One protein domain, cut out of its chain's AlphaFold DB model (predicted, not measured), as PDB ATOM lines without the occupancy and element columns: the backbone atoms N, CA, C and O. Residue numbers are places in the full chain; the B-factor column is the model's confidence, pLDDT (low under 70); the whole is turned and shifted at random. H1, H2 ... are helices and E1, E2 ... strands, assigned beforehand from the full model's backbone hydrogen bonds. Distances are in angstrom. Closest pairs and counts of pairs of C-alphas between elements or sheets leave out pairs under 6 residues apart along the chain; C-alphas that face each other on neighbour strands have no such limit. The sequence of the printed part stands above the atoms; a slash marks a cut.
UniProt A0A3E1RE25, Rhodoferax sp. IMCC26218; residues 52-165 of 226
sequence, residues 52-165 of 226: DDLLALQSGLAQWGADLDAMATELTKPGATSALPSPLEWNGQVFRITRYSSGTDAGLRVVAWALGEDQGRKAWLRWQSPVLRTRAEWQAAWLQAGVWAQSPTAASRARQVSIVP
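What this domain is: This is residues 52 to 165 of the 226 residues of a protein of Rhodoferax sp. IMCC26218 (UniProt A0A3E1RE25). A strongly twisted sheet of five strands is the middle of three layers, with the long helix H1 over one face and H2 over the other; the loop residues 77 to 82 stick out. The sheet's order is E1 - E2 - E3 - E4 - E5, all antiparallel, and E1 to E4 form a meander, each strand the antiparallel neighbour of the one before. The printed part has 114 residues with three named helices and five named strands, in the order H1 E1 E2 E3 E4 H2 H3 E5, class mixed. It is compact, with a radius of gyration of the C-alphas of 14.5 A, and spans 48 by 27 by 27 A.

Where its parts are: H1, residues 52 to 69, begins at C-alpha 52 (113.302, 186.302, 189.975) and measures 25.3 A from first to last C-alpha. E1 is residues 88 to 90, and E2 residues 94 to 100. E3, residues 108 to 118, 26.8 A, bends by 82 degrees at residue 115; E4, residues 121 to 128, bends by 58 degrees at residue 124. H2 is residues 135 to 150, 23.4 A, and H3 residues 154 to 157. E5, residues 160 to 165, ends at C-alpha 165 (118.363, 193.149, 180.859).

How they stand to each other: Within hydrogen-bond range are N 89 and O 96 of hairpin E1 and E2, 2.9 A, N 97 and O 111 of hairpin E2 and E3, 2.8 A, N 114 and O 125 of hairpin E3 and E4, 3.0 A, and N 126 and O 161 of E4 and E5, 2.9 A. H1 is on the sheet at a height of 9.0 A; its closest C-alphas to E5 are Gly 60 and Ile 163, 5.7 A. H2 is on the opposite face, height 8.8 A, along the strands, at 4 degrees to E3 on the local plane; their closest C-alphas are Ala 114 and Ala 149, 5.9 A. H3 only grazes the sheet. Every O i to N i+4 pair is within range in H1, 11 of 12 in H2; H3 is too short for one.

The domain as a whole: The C-alphas farthest apart, Asp 52 and Gly 79, are 49.6 A apart. The printed part has no cut. The link H1 to E1 is long, and residues 74 to 85 are under pLDDT 70.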
ATOM      1  N   ASP A  52     111.873 186.467 190.247       92.00
ATOM      2  CA  ASP A  52     113.302 186.302 189.975       92.00
ATOM      3  C   ASP A  52     113.910 187.574 189.365       92.00
ATOM      4  O   ASP A  52     114.940 188.050 189.843       92.00
ATOM      5  N   ASP A  53     113.236 188.191 188.388       90.25
ATOM      6  CA  ASP A  53     113.684 189.451 187.781       90.25
ATOM      7  C   ASP A  53     113.728 190.597 188.813       90.25
ATOM      8  O   ASP A  53     114.658 191.410 188.823       90.25
ATOM      9  N   LEU A  54     112.744 190.655 189.723       92.75
ATOM     10  CA  LEU A  54     112.717 191.621 190.828       92.75
ATOM     11  C   LEU A  54     113.888 191.414 191.789       92.75
ATOM     12  O   LEU A  54     114.527 192.390 192.187       92.75
ATOM     13  N   LEU A  55     114.181 190.167 192.156       94.94
ATOM     14  CA  LEU A  55     115.300 189.833 193.035       94.94
ATOM     15  C   LEU A  55     116.644 190.148 192.376       94.94
ATOM     16  O   LEU A  55     117.516 190.725 193.026       94.94
ATOM     17  N   ALA A  56     116.804 189.836 191.089       93.12
ATOM     18  CA  ALA A  56     118.003 190.164 190.324       93.12
ATOM     19  C   ALA A  56     118.234 191.681 190.267       93.12
ATOM     20  O   ALA A  56     119.335 192.156 190.549       93.12
ATOM     21  N   LEU A  57     117.181 192.457 189.995       94.81
ATOM     22  CA  LEU A  57     117.235 193.917 189.992       94.81
ATOM     23  C   LEU A  57     117.578 194.485 191.375       94.81
ATOM     24  O   LEU A  57     118.450 195.345 191.487       94.81
ATOM     25  N   GLN A  58     116.915 194.012 192.433       95.81
ATOM     26  CA  GLN A  58     117.182 194.459 193.803       95.81
ATOM     27  C   GLN A  58     118.613 194.127 194.235       95.81
ATOM     28  O   GLN A  58     119.300 194.993 194.775       95.81
ATOM     29  N   SER A  59     119.083 192.912 193.945       96.88
ATOM     30  CA  SER A  59     120.464 192.485 194.183       96.88
ATOM     31  C   SER A  59     121.456 193.357 193.412       96.88
ATOM     32  O   SER A  59     122.427 193.848 193.983       96.88
ATOM     33  N   GLY A  60     121.169 193.651 192.142       96.94
ATOM     34  CA  GLY A  60     121.963 194.549 191.309       96.94
ATOM     35  C   GLY A  60     122.081 195.962 191.872       96.94
ATOM     36  O   GLY A  60     123.181 196.504 191.972       96.94
ATOM     37  N   LEU A  61     120.960 196.554 192.286       97.56
ATOM     38  CA  LEU A  61     120.929 197.888 192.893       97.56
ATOM     39  C   LEU A  61     121.617 197.919 194.267       97.56
ATOM     40  O   LEU A  61     122.278 198.906 194.596       97.56
ATOM     41  N   ALA A  62     121.496 196.850 195.057       97.12
ATOM     42  CA  ALA A  62     122.218 196.701 196.318       97.12
ATOM     43  C   ALA A  62     123.731 196.574 196.085       97.12
ATOM     44  O   ALA A  62     124.513 197.252 196.747       97.12
ATOM     45  N   GLN A  63     124.143 195.776 195.097       96.94
ATOM     46  CA  GLN A  63     125.539 195.619 194.698       96.94
ATOM     47  C   GLN A  63     126.139 196.938 194.196       96.94
ATOM     48  O   GLN A  63     127.269 197.265 194.555       96.94
ATOM     49  N   TRP A  64     125.382 197.718 193.420       97.69
ATOM     50  CA  TRP A  64     125.762 199.070 193.001       97.69
ATOM     51  C   TRP A  64     126.003 200.001 194.193       97.69
ATOM     52  O   TRP A  64     127.045 200.648 194.266       97.69
ATOM     53  N   GLY A  65     125.073 200.029 195.155       96.50
ATOM     54  CA  GLY A  65     125.244 200.791 196.395       96.50
ATOM     55  C   GLY A  65     126.488 200.353 197.168       96.50
ATOM     56  O   GLY A  65     127.328 201.184 197.490       96.50
ATOM     57  N   ALA A  66     126.673 199.044 197.353       95.44
ATOM     58  CA  ALA A  66     127.817 198.481 198.068       95.44
ATOM     59  C   ALA A  66     129.170 198.740 197.376       95.44
ATOM     60  O   ALA A  66     130.210 198.778 198.035       95.44
ATOM     61  N   ASP A  67     129.190 198.874 196.048       95.69
ATOM     62  CA  ASP A  67     130.372 199.301 195.300       95.69
ATOM     63  C   ASP A  67     130.717 200.766 195.598       95.69
ATOM     64  O   ASP A  67     131.879 201.062 195.883       95.69
ATOM     65  N   LEU A  68     129.720 201.654 195.600       95.06
ATOM     66  CA  LEU A  68     129.898 203.073 195.917       95.06
ATOM     67  C   LEU A  68     130.244 203.322 197.391       95.06
ATOM     68  O   LEU A  68     131.132 204.122 197.676       95.06
ATOM     69  N   ASP A  69     129.613 202.608 198.322       93.19
ATOM     70  CA  ASP A  69     129.881 202.719 199.763       93.19
ATOM     71  C   ASP A  69     131.330 202.351 200.110       93.19
ATOM     72  O   ASP A  69     131.928 202.921 201.018       93.19
ATOM     73  N   ALA A  70     131.917 201.414 199.361       92.06
ATOM     74  CA  ALA A  70     133.298 200.985 199.534       92.06
ATOM     75  C   ALA A  70     134.301 201.773 198.676       92.06
ATOM     76  O   ALA A  70     135.485 201.416 198.645       92.06
ATOM     77  N   MET A  71     133.852 202.797 197.944       91.50
ATOM     78  CA  MET A  71     134.707 203.593 197.070       91.50
ATOM     79  C   MET A  71     135.846 204.227 197.870       91.50
ATOM     80  O   MET A  71     135.641 204.832 198.921       91.50
ATOM     81  N   ALA A  72     137.064 204.113 197.350       87.12
ATOM     82  CA  ALA A  72     138.216 204.782 197.926       87.12
ATOM     83  C   ALA A  72     138.082 206.290 197.684       87.12
ATOM     84  O   ALA A  72     138.052 206.736 196.542       87.12
ATOM     85  N   THR A  73     137.975 207.084 198.745       72.69
ATOM     86  CA  THR A  73     137.881 208.552 198.665       72.69
ATOM     87  C   THR A  73     139.251 209.220 198.634       72.69
ATOM     88  O   THR A  73     139.401 210.263 198.001       72.69
ATOM     89  N   GLU A  74     140.254 208.588 199.244       63.72
ATOM     90  CA  GLU A  74     141.637 209.046 199.266       63.72
ATOM     91  C   GLU A  74     142.551 207.958 198.711       63.72
ATOM     92  O   GLU A  74     142.830 206.943 199.345       63.72
ATOM     93  N   LEU A  75     143.050 208.184 197.502       62.31
ATOM     94  CA  LEU A  75     144.104 207.357 196.924       62.31
ATOM     95  C   LEU A  75     145.509 207.906 197.262       62.31
ATOM     96  O   LEU A  75     146.503 207.533 196.640       62.31
ATOM     97  N   THR A  76     145.608 208.793 198.253       49.12
ATOM     98  CA  THR A  76     146.836 209.509 198.611       49.12
ATOM     99  C   THR A  76     147.464 208.900 199.861       49.12
ATOM    100  O   THR A  76     146.848 208.829 200.918       49.12
ATOM    101  N   LYS A  77     148.730 208.485 199.761       38.41
ATOM    102  CA  LYS A  77     149.566 208.211 200.938       38.41
ATOM    103  C   LYS A  77     149.996 209.564 201.533       38.41
ATOM    104  O   LYS A  77     150.432 210.410 200.744       38.41
ATOM    105  N   PRO A  78     149.940 209.794 202.859       37.53
ATOM    106  CA  PRO A  78     150.469 211.024 203.448       37.53
ATOM    107  C   PRO A  78     151.928 211.236 203.009       37.53
ATOM    108  O   PRO A  78     152.766 210.361 203.224       37.53
ATOM    109  N   GLY A  79     152.215 212.356 202.335       42.97
ATOM    110  CA  GLY A  79     153.558 212.711 201.846       42.97
ATOM    111  C   GLY A  79     153.889 212.369 200.383       42.97
ATOM    112  O   GLY A  79     155.024 212.589 199.970       42.97
ATOM    113  N   ALA A  80     152.950 211.860 199.575       45.16
ATOM    114  CA  ALA A  80     153.172 211.636 198.139       45.16
ATOM    115  C   ALA A  80     152.663 212.813 197.279       45.16
ATOM    116  O   ALA A  80     151.481 213.143 197.304       45.16
ATOM    117  N   THR A  81     153.536 213.399 196.455       42.88
ATOM    118  CA  THR A  81     153.263 214.532 195.539       42.88
ATOM    119  C   THR A  81     152.528 214.153 194.248       42.88
ATOM    120  O   THR A  81     152.367 214.982 193.357       42.88
ATOM    121  N   SER A  82     152.073 212.906 194.108       47.44
ATOM    122  CA  SER A  82     151.418 212.429 192.889       47.44
ATOM    123  C   SER A  82     150.102 211.746 193.242       47.44
ATOM    124  O   SER A  82     150.066 210.540 193.501       47.44
ATOM    125  N   ALA A  83     149.028 212.540 193.275       54.03
ATOM    126  CA  ALA A  83     147.664 212.041 193.392       54.03
ATOM    127  C   ALA A  83     147.443 210.943 192.338       54.03
ATOM    128  O   ALA A  83     147.789 211.099 191.162       54.03
ATOM    129  N   LEU A  84     146.917 209.794 192.758       56.22
ATOM    130  CA  LEU A  84     146.309 208.876 191.802       56.22
ATOM    131  C   LEU A  84     145.159 209.627 191.089       56.22
ATOM    132  O   LEU A  84     144.569 210.527 191.692       56.22
ATOM    133  N   PRO A  85     144.851 209.305 189.817       61.56
ATOM    134  CA  PRO A  85     143.677 209.849 189.135       61.56
ATOM    135  C   PRO A  85     142.416 209.656 189.980       61.56
ATOM    136  O   PRO A  85     142.383 208.758 190.825       61.56
ATOM    137  N   SER A  86     141.393 210.483 189.732       72.56
ATOM    138  CA  SER A  86     140.094 210.394 190.411       72.56
ATOM    139  C   SER A  86     139.684 208.924 190.598       72.56
ATOM    140  O   SER A  86     139.661 208.180 189.614       72.56
ATOM    141  N   PRO A  87     139.364 208.477 191.828       80.00
ATOM    142  CA  PRO A  87     138.986 207.090 192.107       80.00
ATOM    143  C   PRO A  87     137.690 206.677 191.408       80.00
ATOM    144  O   PRO A  87     137.308 205.518 191.495       80.00
ATOM    145  N   LEU A  88     137.024 207.614 190.740       89.25
ATOM    146  CA  LEU A  88     135.739 207.504 190.086       89.25
ATOM    147  C   LEU A  88     135.825 208.155 188.704       89.25
ATOM    148  O   LEU A  88     136.288 209.291 188.583       89.25
ATOM    149  N   GLU A  89     135.301 207.482 187.685       90.06
ATOM    150  CA  GLU A  89     135.154 208.055 186.352       90.06
ATOM    151  C   GLU A  89     133.905 207.531 185.646       90.06
ATOM    152  O   GLU A  89     133.582 206.342 185.694       90.06
ATOM    153  N   TRP A  90     133.236 208.442 184.942       92.19
ATOM    154  CA  TRP A  90     132.198 208.160 183.961       92.19
ATOM    155  C   TRP A  90     132.611 208.763 182.624       92.19
ATOM    156  O   TRP A  90     132.785 209.978 182.533       92.19
ATOM    157  N   ASN A  91     132.726 207.940 181.584       89.12
ATOM    158  CA  ASN A  91     133.090 208.404 180.239       89.12
ATOM    159  C   ASN A  91     131.921 208.365 179.234       89.12
ATOM    160  O   ASN A  91     132.143 208.464 178.031       89.12
ATOM    161  N   GLY A  92     130.687 208.177 179.713       90.62
ATOM    162  CA  GLY A  92     129.496 208.011 178.871       90.62
ATOM    163  C   GLY A  92     129.164 206.562 178.504       90.62
ATOM    164  O   GLY A  92     128.052 206.300 178.062       90.62
ATOM    165  N   GLN A  93     130.092 205.620 178.697       92.25
ATOM    166  CA  GLN A  93     129.892 204.199 178.381       92.25
ATOM    167  C   GLN A  93     130.148 203.287 179.576       92.25
ATOM    168  O   GLN A  93     129.405 202.332 179.789       92.25
ATOM    169  N   VAL A  94     131.196 203.578 180.345       96.31
ATOM    170  CA  VAL A  94     131.608 202.816 181.520       96.31
ATOM    171  C   VAL A  94     131.706 203.726 182.730       96.31
ATOM    172  O   VAL A  94     132.266 204.824 182.677       96.31
ATOM    173  N   PHE A  95     131.153 203.241 183.835       97.12
ATOM    174  CA  PHE A  95     131.319 203.822 185.153       97.12
ATOM    175  C   PHE A  95     132.306 202.960 185.911       97.12
ATOM    176  O   PHE A  95     132.011 201.801 186.196       97.12
ATOM    177  N   ARG A  96     133.482 203.493 186.218       95.50
ATOM    178  CA  ARG A  96     134.532 202.752 186.913       95.50
ATOM    179  C   ARG A  96     134.910 203.438 188.206       95.50
ATOM    180  O   ARG A  96     135.007 204.662 188.269       95.50
ATOM    181  N   ILE A  97     135.127 202.619 189.224       94.94
ATOM    182  CA  ILE A  97     135.526 203.056 190.549       94.94
ATOM    183  C   ILE A  97     136.672 202.216 191.077       94.94
ATOM    184  O   ILE A  97     136.808 201.034 190.761       94.94
ATOM    185  N   THR A  98     137.461 202.824 191.945       93.81
ATOM    186  CA  THR A  98     138.387 202.130 192.824       93.81
ATOM    187  C   THR A  98     137.715 201.986 194.177       93.81
ATOM    188  O   THR A  98     137.286 202.979 194.761       93.81
ATOM    189  N   ARG A  99     137.617 200.760 194.684       92.75
ATOM    190  CA  ARG A  99     137.017 200.461 195.989       92.75
ATOM    191  C   ARG A  99     137.944 199.630 196.860       92.75
ATOM    192  O   ARG A  99     138.793 198.891 196.351       92.75
ATOM    193  N   TYR A 100     137.740 199.705 198.167       90.62
ATOM    194  CA  TYR A 100     138.327 198.758 199.104       90.62
ATOM    195  C   TYR A 100     137.653 197.383 198.961       90.62
ATOM    196  O   TYR A 100     136.436 197.260 198.764       90.62
ATOM    197  N   SER A 101     138.469 196.333 199.021       87.38
ATOM    198  CA  SER A 101     138.034 194.937 199.055       87.38
ATOM    199  C   SER A 101     137.521 194.604 200.460       87.38
ATOM    200  O   SER A 101     138.238 194.808 201.435       87.38
ATOM    201  N   SER A 102     136.289 194.101 200.570       72.50
ATOM    202  CA  SER A 102     135.611 193.799 201.844       72.50
ATOM    203  C   SER A 102     135.682 192.315 202.248       72.50
ATOM    204  O   SER A 102     134.827 191.838 202.987       72.50
ATOM    205  N   GLY A 103     136.661 191.567 201.726       70.00
ATOM    206  CA  GLY A 103     136.849 190.132 201.982       70.00
ATOM    207  C   GLY A 103     138.173 189.809 202.681       70.00
ATOM    208  O   GLY A 103     138.883 190.705 203.127       70.00
ATOM    209  N   THR A 104     138.532 188.523 202.730       71.44
ATOM    210  CA  THR A 104     139.796 188.037 203.323       71.44
ATOM    211  C   THR A 104     141.035 188.652 202.675       71.44
ATOM    212  O   THR A 104     142.060 188.828 203.330       71.44
ATOM    213  N   ASP A 105     140.929 189.036 201.403       73.75
ATOM    214  CA  ASP A 105     141.977 189.771 200.716       73.75
ATOM    215  C   ASP A 105     141.798 191.279 200.908       73.75
ATOM    216  O   ASP A 105     141.102 191.951 200.133       73.75
ATOM    217  N   ALA A 106     142.469 191.821 201.922       79.06
ATOM    218  CA  ALA A 106     142.606 193.262 202.101       79.06
ATOM    219  C   ALA A 106     143.354 193.869 200.904       79.06
ATOM    220  O   ALA A 106     144.437 193.401 200.554       79.06
ATOM    221  N   GLY A 107     142.814 194.915 200.283       85.94
ATOM    222  CA  GLY A 107     143.448 195.610 199.160       85.94
ATOM    223  C   GLY A 107     142.458 196.444 198.353       85.94
ATOM    224  O   GLY A 107     141.292 196.568 198.727       85.94
ATOM    225  N   LEU A 108     142.925 197.016 197.243       91.12
ATOM    226  CA  LEU A 108     142.080 197.783 196.327       91.12
ATOM    227  C   LEU A 108     141.576 196.898 195.187       91.12
ATOM    228  O   LEU A 108     142.214 195.917 194.816       91.12
ATOM    229  N   ARG A 109     140.437 197.258 194.606       93.81
ATOM    230  CA  ARG A 109     139.926 196.677 193.361       93.81
ATOM    231  C   ARG A 109     139.377 197.781 192.477       93.81
ATOM    232  O   ARG A 109     138.836 198.764 192.982       93.81
ATOM    233  N   VAL A 110     139.472 197.584 191.169       95.56
ATOM    234  CA  VAL A 110     138.698 198.356 190.199       95.56
ATOM    235  C   VAL A 110     137.417 197.589 189.916       95.56
ATOM    236  O   VAL A 110     137.458 196.404 189.576       95.56
ATOM    237  N   VAL A 111     136.285 198.266 190.062       97.25
ATOM    238  CA  VAL A 111     134.974 197.774 189.643       97.25
ATOM    239  C   VAL A 111     134.467 198.678 188.540       97.25
ATOM    240  O   VAL A 111     134.642 199.893 188.599       97.25
ATOM    241  N   ALA A 112     133.849 198.081 187.534       97.94
ATOM    242  CA  ALA A 112     133.272 198.799 186.421       97.94
ATOM    243  C   ALA A 112     131.857 198.309 186.140       97.94
ATOM    244  O   ALA A 112     131.566 197.120 186.231       97.94
ATOM    245  N   TRP A 113     130.997 199.244 185.778       98.50
ATOM    246  CA  TRP A 113     129.632 199.011 185.354       98.50
ATOM    247  C   TRP A 113     129.479 199.523 183.930       98.50
ATOM    248  O   TRP A 113     130.035 200.570 183.586       98.50
ATOM    249  N   ALA A 114     128.766 198.776 183.098       98.00
ATOM    250  CA  ALA A 114     128.512 199.147 181.714       98.00
ATOM    251  C   ALA A 114     127.184 198.572 181.228       98.00
ATOM    252  O   ALA A 114     126.724 197.534 181.707       98.00
ATOM    253  N   LEU A 115     126.589 199.232 180.240       97.75
ATOM    254  CA  LEU A 115     125.631 198.592 179.351       97.75
ATOM    255  C   LEU A 115     126.430 197.848 178.281       97.75
ATOM    256  O   LEU A 115     127.243 198.454 177.587       97.75
ATOM    257  N   GLY A 116     126.193 196.552 178.137       95.75
ATOM    258  CA  GLY A 116     126.831 195.748 177.101       95.75
ATOM    259  C   GLY A 116     125.939 194.604 176.660       95.75
ATOM    260  O   GLY A 116     124.773 194.530 177.042       95.75
ATOM    261  N   GLU A 117     126.486 193.711 175.845       93.62
ATOM    262  CA  GLU A 117     125.774 192.521 175.389       93.62
ATOM    263  C   GLU A 117     126.222 191.284 176.164       93.62
ATOM    264  O   GLU A 117     127.418 191.022 176.325       93.62
ATOM    265  N   ASP A 118     125.249 190.500 176.612       90.62
ATOM    266  CA  ASP A 118     125.448 189.182 177.193       90.62
ATOM    267  C   ASP A 118     124.410 188.210 176.624       90.62
ATOM    268  O   ASP A 118     123.216 188.507 176.567       90.62
ATOM    269  N   GLN A 119     124.876 187.060 176.133       87.81
ATOM    270  CA  GLN A 119     124.039 186.036 175.485       87.81
ATOM    271  C   GLN A 119     123.097 186.597 174.394       87.81
ATOM    272  O   GLN A 119     121.938 186.197 174.285       87.81
ATOM    273  N   GLY A 120     123.584 187.556 173.595       89.06
ATOM    274  CA  GLY A 120     122.823 188.178 172.502       89.06
ATOM    275  C   GLY A 120     121.749 189.180 172.945       89.06
ATOM    276  O   GLY A 120     120.924 189.585 172.130       89.06
ATOM    277  N   ARG A 121     121.730 189.584 174.221       91.25
ATOM    278  CA  ARG A 121     120.817 190.605 174.754       91.25
ATOM    279  C   ARG A 121     121.599 191.721 175.429       91.25
ATOM    280  O   ARG A 121     122.622 191.475 176.062       91.25
ATOM    281  N   LYS A 122     121.091 192.951 175.335       95.19
ATOM    282  CA  LYS A 122     121.632 194.065 176.116       95.19
ATOM    283  C   LYS A 122     121.329 193.864 177.598       95.19
ATOM    284  O   LYS A 122     120.186 193.595 177.976       95.19
ATOM    285  N   ALA A 123     122.350 194.010 178.423       95.88
ATOM    286  CA  ALA A 123     122.273 193.825 179.857       95.88
ATOM    287  C   ALA A 123     123.129 194.860 180.580       95.88
ATOM    288  O   ALA A 123     124.120 195.373 180.053       95.88
ATOM    289  N   TRP A 124     122.735 195.152 181.812       97.75
ATOM    290  CA  TRP A 124     123.576 195.864 182.750       97.75
ATOM    291  C   TRP A 124     124.602 194.898 183.322       97.75
ATOM    292  O   TRP A 124     124.253 193.855 183.881       97.75
ATOM    293  N   LEU A 125     125.870 195.233 183.149       97.94
ATOM    294  CA  LEU A 125     126.982 194.352 183.444       97.94
ATOM    295  C   LEU A 125     127.870 194.975 184.506       97.94
ATOM    296  O   LEU A 125     128.108 196.184 184.512       97.94
ATOM    297  N   ARG A 126     128.427 194.113 185.351       98.00
ATOM    298  CA  ARG A 126     129.437 194.464 186.341       98.00
ATOM    299  C   ARG A 126     130.713 193.688 186.070       98.00
ATOM    300  O   ARG A 126     130.680 192.469 185.967       98.00
ATOM    301  N   TRP A 127     131.846 194.367 186.032       98.06
ATOM    302  CA  TRP A 127     133.175 193.774 185.941       98.06
ATOM    303  C   TRP A 127     134.008 194.132 187.163       98.06
ATOM    304  O   TRP A 127     133.868 195.219 187.724       98.06
ATOM    305  N   GLN A 128     134.902 193.233 187.572       96.44
ATOM    306  CA  GLN A 128     135.825 193.497 188.671       96.44
ATOM    307  C   GLN A 128     137.239 192.982 188.401       96.44
ATOM    308  O   GLN A 128     137.441 191.899 187.846       96.44
ATOM    309  N   SER A 129     138.235 193.733 188.862       95.69
ATOM    310  CA  SER A 129     139.633 193.318 188.826       95.69
ATOM    311  C   SER A 129     139.971 192.319 189.948       95.69
ATOM    312  O   SER A 129     139.267 192.231 190.963       95.69
ATOM    313  N   PRO A 130     141.110 191.608 189.833       93.12
ATOM    314  CA  PRO A 130     141.803 191.026 190.976       93.12
ATOM    315  C   PRO A 130     142.164 192.091 192.017       93.12
ATOM    316  O   PRO A 130     142.037 193.292 191.765       93.12
ATOM    317  N   VAL A 131     142.621 191.641 193.184       92.00
ATOM    318  CA  VAL A 131     143.124 192.536 194.231       92.00
ATOM    319  C   VAL A 131     144.390 193.224 193.746       92.00
ATOM    320  O   VAL A 131     145.284 192.581 193.204       92.00
ATOM    321  N   LEU A 132     144.440 194.531 193.955       91.44
ATOM    322  CA  LEU A 132     145.489 195.430 193.513       91.44
ATOM    323  C   LEU A 132     146.333 195.823 194.723       91.44
ATOM    324  O   LEU A 132     145.810 196.214 195.775       91.44
ATOM    325  N   ARG A 133     147.646 195.713 194.562       87.12
ATOM    326  CA  ARG A 133     148.676 196.027 195.556       87.12
ATOM    327  C   ARG A 133     149.578 197.159 195.085       87.12
ATOM    328  O   ARG A 133     150.068 197.925 195.909       87.12
ATOM    329  N   THR A 134     149.793 197.271 193.775       87.19
ATOM    330  CA  THR A 134     150.699 198.264 193.187       87.19
ATOM    331  C   THR A 134     149.969 199.273 192.301       87.19
ATOM    332  O   THR A 134     148.879 199.027 191.783       87.19
ATOM    333  N   ARG A 135     150.604 200.429 192.075       85.81
ATOM    334  CA  ARG A 135     150.103 201.441 191.133       85.81
ATOM    335  C   ARG A 135     150.030 200.911 189.698       85.81
ATOM    336  O   ARG A 135     149.090 201.247 188.988       85.81
ATOM    337  N   ALA A 136     150.999 200.092 189.288       89.75
ATOM    338  CA  ALA A 136     151.033 199.512 187.948       89.75
ATOM    339  C   ALA A 136     149.854 198.549 187.720       89.75
ATOM    340  O   ALA A 136     149.178 198.636 186.697       89.75
ATOM    341  N   GLU A 137     149.549 197.696 188.703       92.00
ATOM    342  CA  GLU A 137     148.369 196.821 188.670       92.00
ATOM    343  C   GLU A 137     147.075 197.629 188.583       92.00
ATOM    344  O   GLU A 137     146.191 197.296 187.794       92.00
ATOM    345  N   TRP A 138     146.973 198.711 189.361       91.69
ATOM    346  CA  TRP A 138     145.814 199.594 189.311       91.69
ATOM    347  C   TRP A 138     145.646 200.251 187.937       91.69
ATOM    348  O   TRP A 138     144.556 200.185 187.373       91.69
ATOM    349  N   GLN A 139     146.712 200.812 187.354       91.44
ATOM    350  CA  GLN A 139     146.665 201.419 186.017       91.44
ATOM    351  C   GLN A 139     146.239 200.399 184.953       91.44
ATOM    352  O   GLN A 139     145.382 200.696 184.119       91.44
ATOM    353  N   ALA A 140     146.785 199.182 185.012       94.25
ATOM    354  CA  ALA A 140     146.419 198.104 184.103       94.25
ATOM    355  C   ALA A 140     144.943 197.700 184.255       94.25
ATOM    356  O   ALA A 140     144.233 197.584 183.257       94.25
ATOM    357  N   ALA A 141     144.453 197.541 185.489       94.94
ATOM    358  CA  ALA A 141     143.056 197.208 185.762       94.94
ATOM    359  C   ALA A 141     142.089 198.325 185.335       94.94
ATOM    360  O   ALA A 141     141.024 198.040 184.787       94.94
ATOM    361  N   TRP A 142     142.468 199.588 185.539       93.62
ATOM    362  CA  TRP A 142     141.691 200.756 185.124       93.62
ATOM    363  C   TRP A 142     141.523 200.810 183.605       93.62
ATOM    364  O   TRP A 142     140.408 200.981 183.106       93.62
ATOM    365  N   LEU A 143     142.611 200.599 182.856       93.69
ATOM    366  CA  LEU A 143     142.581 200.494 181.395       93.69
ATOM    367  C   LEU A 143     141.760 199.283 180.937       93.69
ATOM    368  O   LEU A 143     140.922 199.415 180.046       93.69
ATOM    369  N   GLN A 144     141.943 198.127 181.582       96.12
ATOM    370  CA  GLN A 144     141.208 196.904 181.261       96.12
ATOM    371  C   GLN A 144     139.694 197.081 181.423       96.12
ATOM    372  O   GLN A 144     138.947 196.604 180.573       96.12
ATOM    373  N   ALA A 145     139.241 197.791 182.458       96.62
ATOM    374  CA  ALA A 145     137.831 198.128 182.641       96.62
ATOM    375  C   ALA A 145     137.265 198.948 181.466       96.62
ATOM    376  O   ALA A 145     136.151 198.691 181.015       96.62
ATOM    377  N   GLY A 146     138.039 199.905 180.945       94.56
ATOM    378  CA  GLY A 146     137.644 200.695 179.776       94.56
ATOM    379  C   GLY A 146     137.528 199.845 178.510       94.56
ATOM    380  O   GLY A 146     136.518 199.906 177.815       94.56
ATOM    381  N   VAL A 147     138.530 198.998 178.251       95.44
ATOM    382  CA  VAL A 147     138.526 198.077 177.101       95.44
ATOM    383  C   VAL A 147     137.387 197.063 177.209       95.44
ATOM    384  O   VAL A 147     136.725 196.790 176.213       95.44
ATOM    385  N   TRP A 148     137.120 196.532 178.405       96.88
ATOM    386  CA  TRP A 148     136.038 195.573 178.642       96.88
ATOM    387  C   TRP A 148     134.672 196.119 178.216       96.88
ATOM    388  O   TRP A 148     133.926 195.407 177.549       96.88
ATOM    389  N   ALA A 149     134.362 197.372 178.548       95.88
ATOM    390  CA  ALA A 149     133.071 197.969 178.217       95.88
ATOM    391  C   ALA A 149     132.859 198.170 176.706       95.88
ATOM    392  O   ALA A 149     131.723 198.171 176.243       95.88
ATOM    393  N   GLN A 150     133.938 198.327 175.934       94.19
ATOM    394  CA  GLN A 150     133.877 198.561 174.486       94.19
ATOM    395  C   GLN A 150     134.036 197.282 173.664       94.19
ATOM    396  O   GLN A 150     133.432 197.124 172.607       94.19
ATOM    397  N   SER A 151     134.921 196.386 174.094       93.69
ATOM    398  CA  SER A 151     135.342 195.205 173.342       93.69
ATOM    399  C   SER A 151     135.701 194.069 174.306       93.69
ATOM    400  O   SER A 151     136.880 193.754 174.507       93.69
ATOM    401  N   PRO A 152     134.692 193.439 174.937       93.19
ATOM    402  CA  PRO A 152     134.923 192.400 175.929       93.19
ATOM    403  C   PRO A 152     135.559 191.157 175.291       93.19
ATOM    404  O   PRO A 152     135.020 190.553 174.364       93.19
ATOM    405  N   THR A 153     136.695 190.730 175.840       93.19
ATOM    406  CA  THR A 153     137.374 189.464 175.517       93.19
ATOM    407  C   THR A 153     136.883 188.329 176.417       93.19
ATOM    408  O   THR A 153     136.340 188.582 177.495       93.19
ATOM    409  N   ALA A 154     137.141 187.069 176.047       92.31
ATOM    410  CA  ALA A 154     136.803 185.910 176.886       92.31
ATOM    411  C   ALA A 154     137.376 186.020 178.316       92.31
ATOM    412  O   ALA A 154     136.667 185.775 179.289       92.31
ATOM    413  N   ALA A 155     138.622 186.487 178.450       92.06
ATOM    414  CA  ALA A 155     139.262 186.699 179.748       92.06
ATOM    415  C   ALA A 155     138.571 187.790 180.586       92.06
ATOM    416  O   ALA A 155     138.458 187.658 181.803       92.06
ATOM    417  N   SER A 156     138.094 188.868 179.953       92.94
ATOM    418  CA  SER A 156     137.342 189.910 180.661       92.94
ATOM    419  C   SER A 156     135.937 189.449 181.062       92.94
ATOM    420  O   SER A 156     135.514 189.736 182.180       92.94
ATOM    421  N   ARG A 157     135.258 188.653 180.218       93.00
ATOM    422  CA  ARG A 157     133.934 188.081 180.520       93.00
ATOM    423  C   ARG A 157     133.968 187.098 181.686       93.00
ATOM    424  O   ARG A 157     133.014 187.042 182.445       93.00
ATOM    425  N   ALA A 158     135.082 186.399 181.901       94.56
ATOM    426  CA  ALA A 158     135.254 185.535 183.073       94.56
ATOM    427  C   ALA A 158     135.182 186.292 184.419       94.56
ATOM    428  O   ALA A 158     135.029 185.673 185.467       94.56
ATOM    429  N   ARG A 159     135.310 187.627 184.406       95.06
ATOM    430  CA  ARG A 159     135.186 188.503 185.585       95.06
ATOM    431  C   ARG A 159     133.948 189.402 185.533       95.06
ATOM    432  O   ARG A 159     133.824 190.315 186.351       95.06
ATOM    433  N   GLN A 160     133.080 189.171 184.555       95.94
ATOM    434  CA  GLN A 160     131.833 189.888 184.369       95.94
ATOM    435  C   GLN A 160     130.697 189.142 185.067       95.94
ATOM    436  O   GLN A 160     130.654 187.915 185.080       95.94
ATOM    437  N   VAL A 161     129.747 189.899 185.593       96.25
ATOM    438  CA  VAL A 161     128.460 189.416 186.076       96.25
ATOM    439  C   VAL A 161     127.372 190.173 185.323       96.25
ATOM    440  O   VAL A 161     127.405 191.402 185.247       96.25
ATOM    441  N   SER A 162     126.438 189.428 184.742       96.12
ATOM    442  CA  SER A 162     125.233 189.968 184.115       96.12
ATOM    443  C   SER A 162     124.171 190.163 185.186       96.12
ATOM    444  O   SER A 162     123.908 189.238 185.951       96.12
ATOM    445  N   ILE A 163     123.628 191.373 185.294       95.25
ATOM    446  CA  ILE A 163     122.741 191.750 186.397       95.25
ATOM    447  C   ILE A 163     121.286 191.642 185.962       95.25
ATOM    448  O   ILE A 163     120.560 190.785 186.450       95.25
ATOM    449  N   VAL A 164     120.870 192.497 185.028       94.50
ATOM    450  CA  VAL A 164     119.515 192.505 184.467       94.50
ATOM    451  C   VAL A 164     119.538 192.982 183.015       94.50
ATOM    452  O   VAL A 164     120.417 193.770 182.650       94.50
ATOM    453  N   PRO A 165     118.574 192.560 182.176       94.88
ATOM    454  CA  PRO A 165     118.363 193.149 180.859       94.88
ATOM    455  C   PRO A 165     118.148 194.663 180.950       94.88
ATOM    456  O   PRO A 165     117.417 195.141 181.817       94.88
TER     457      PRO A 165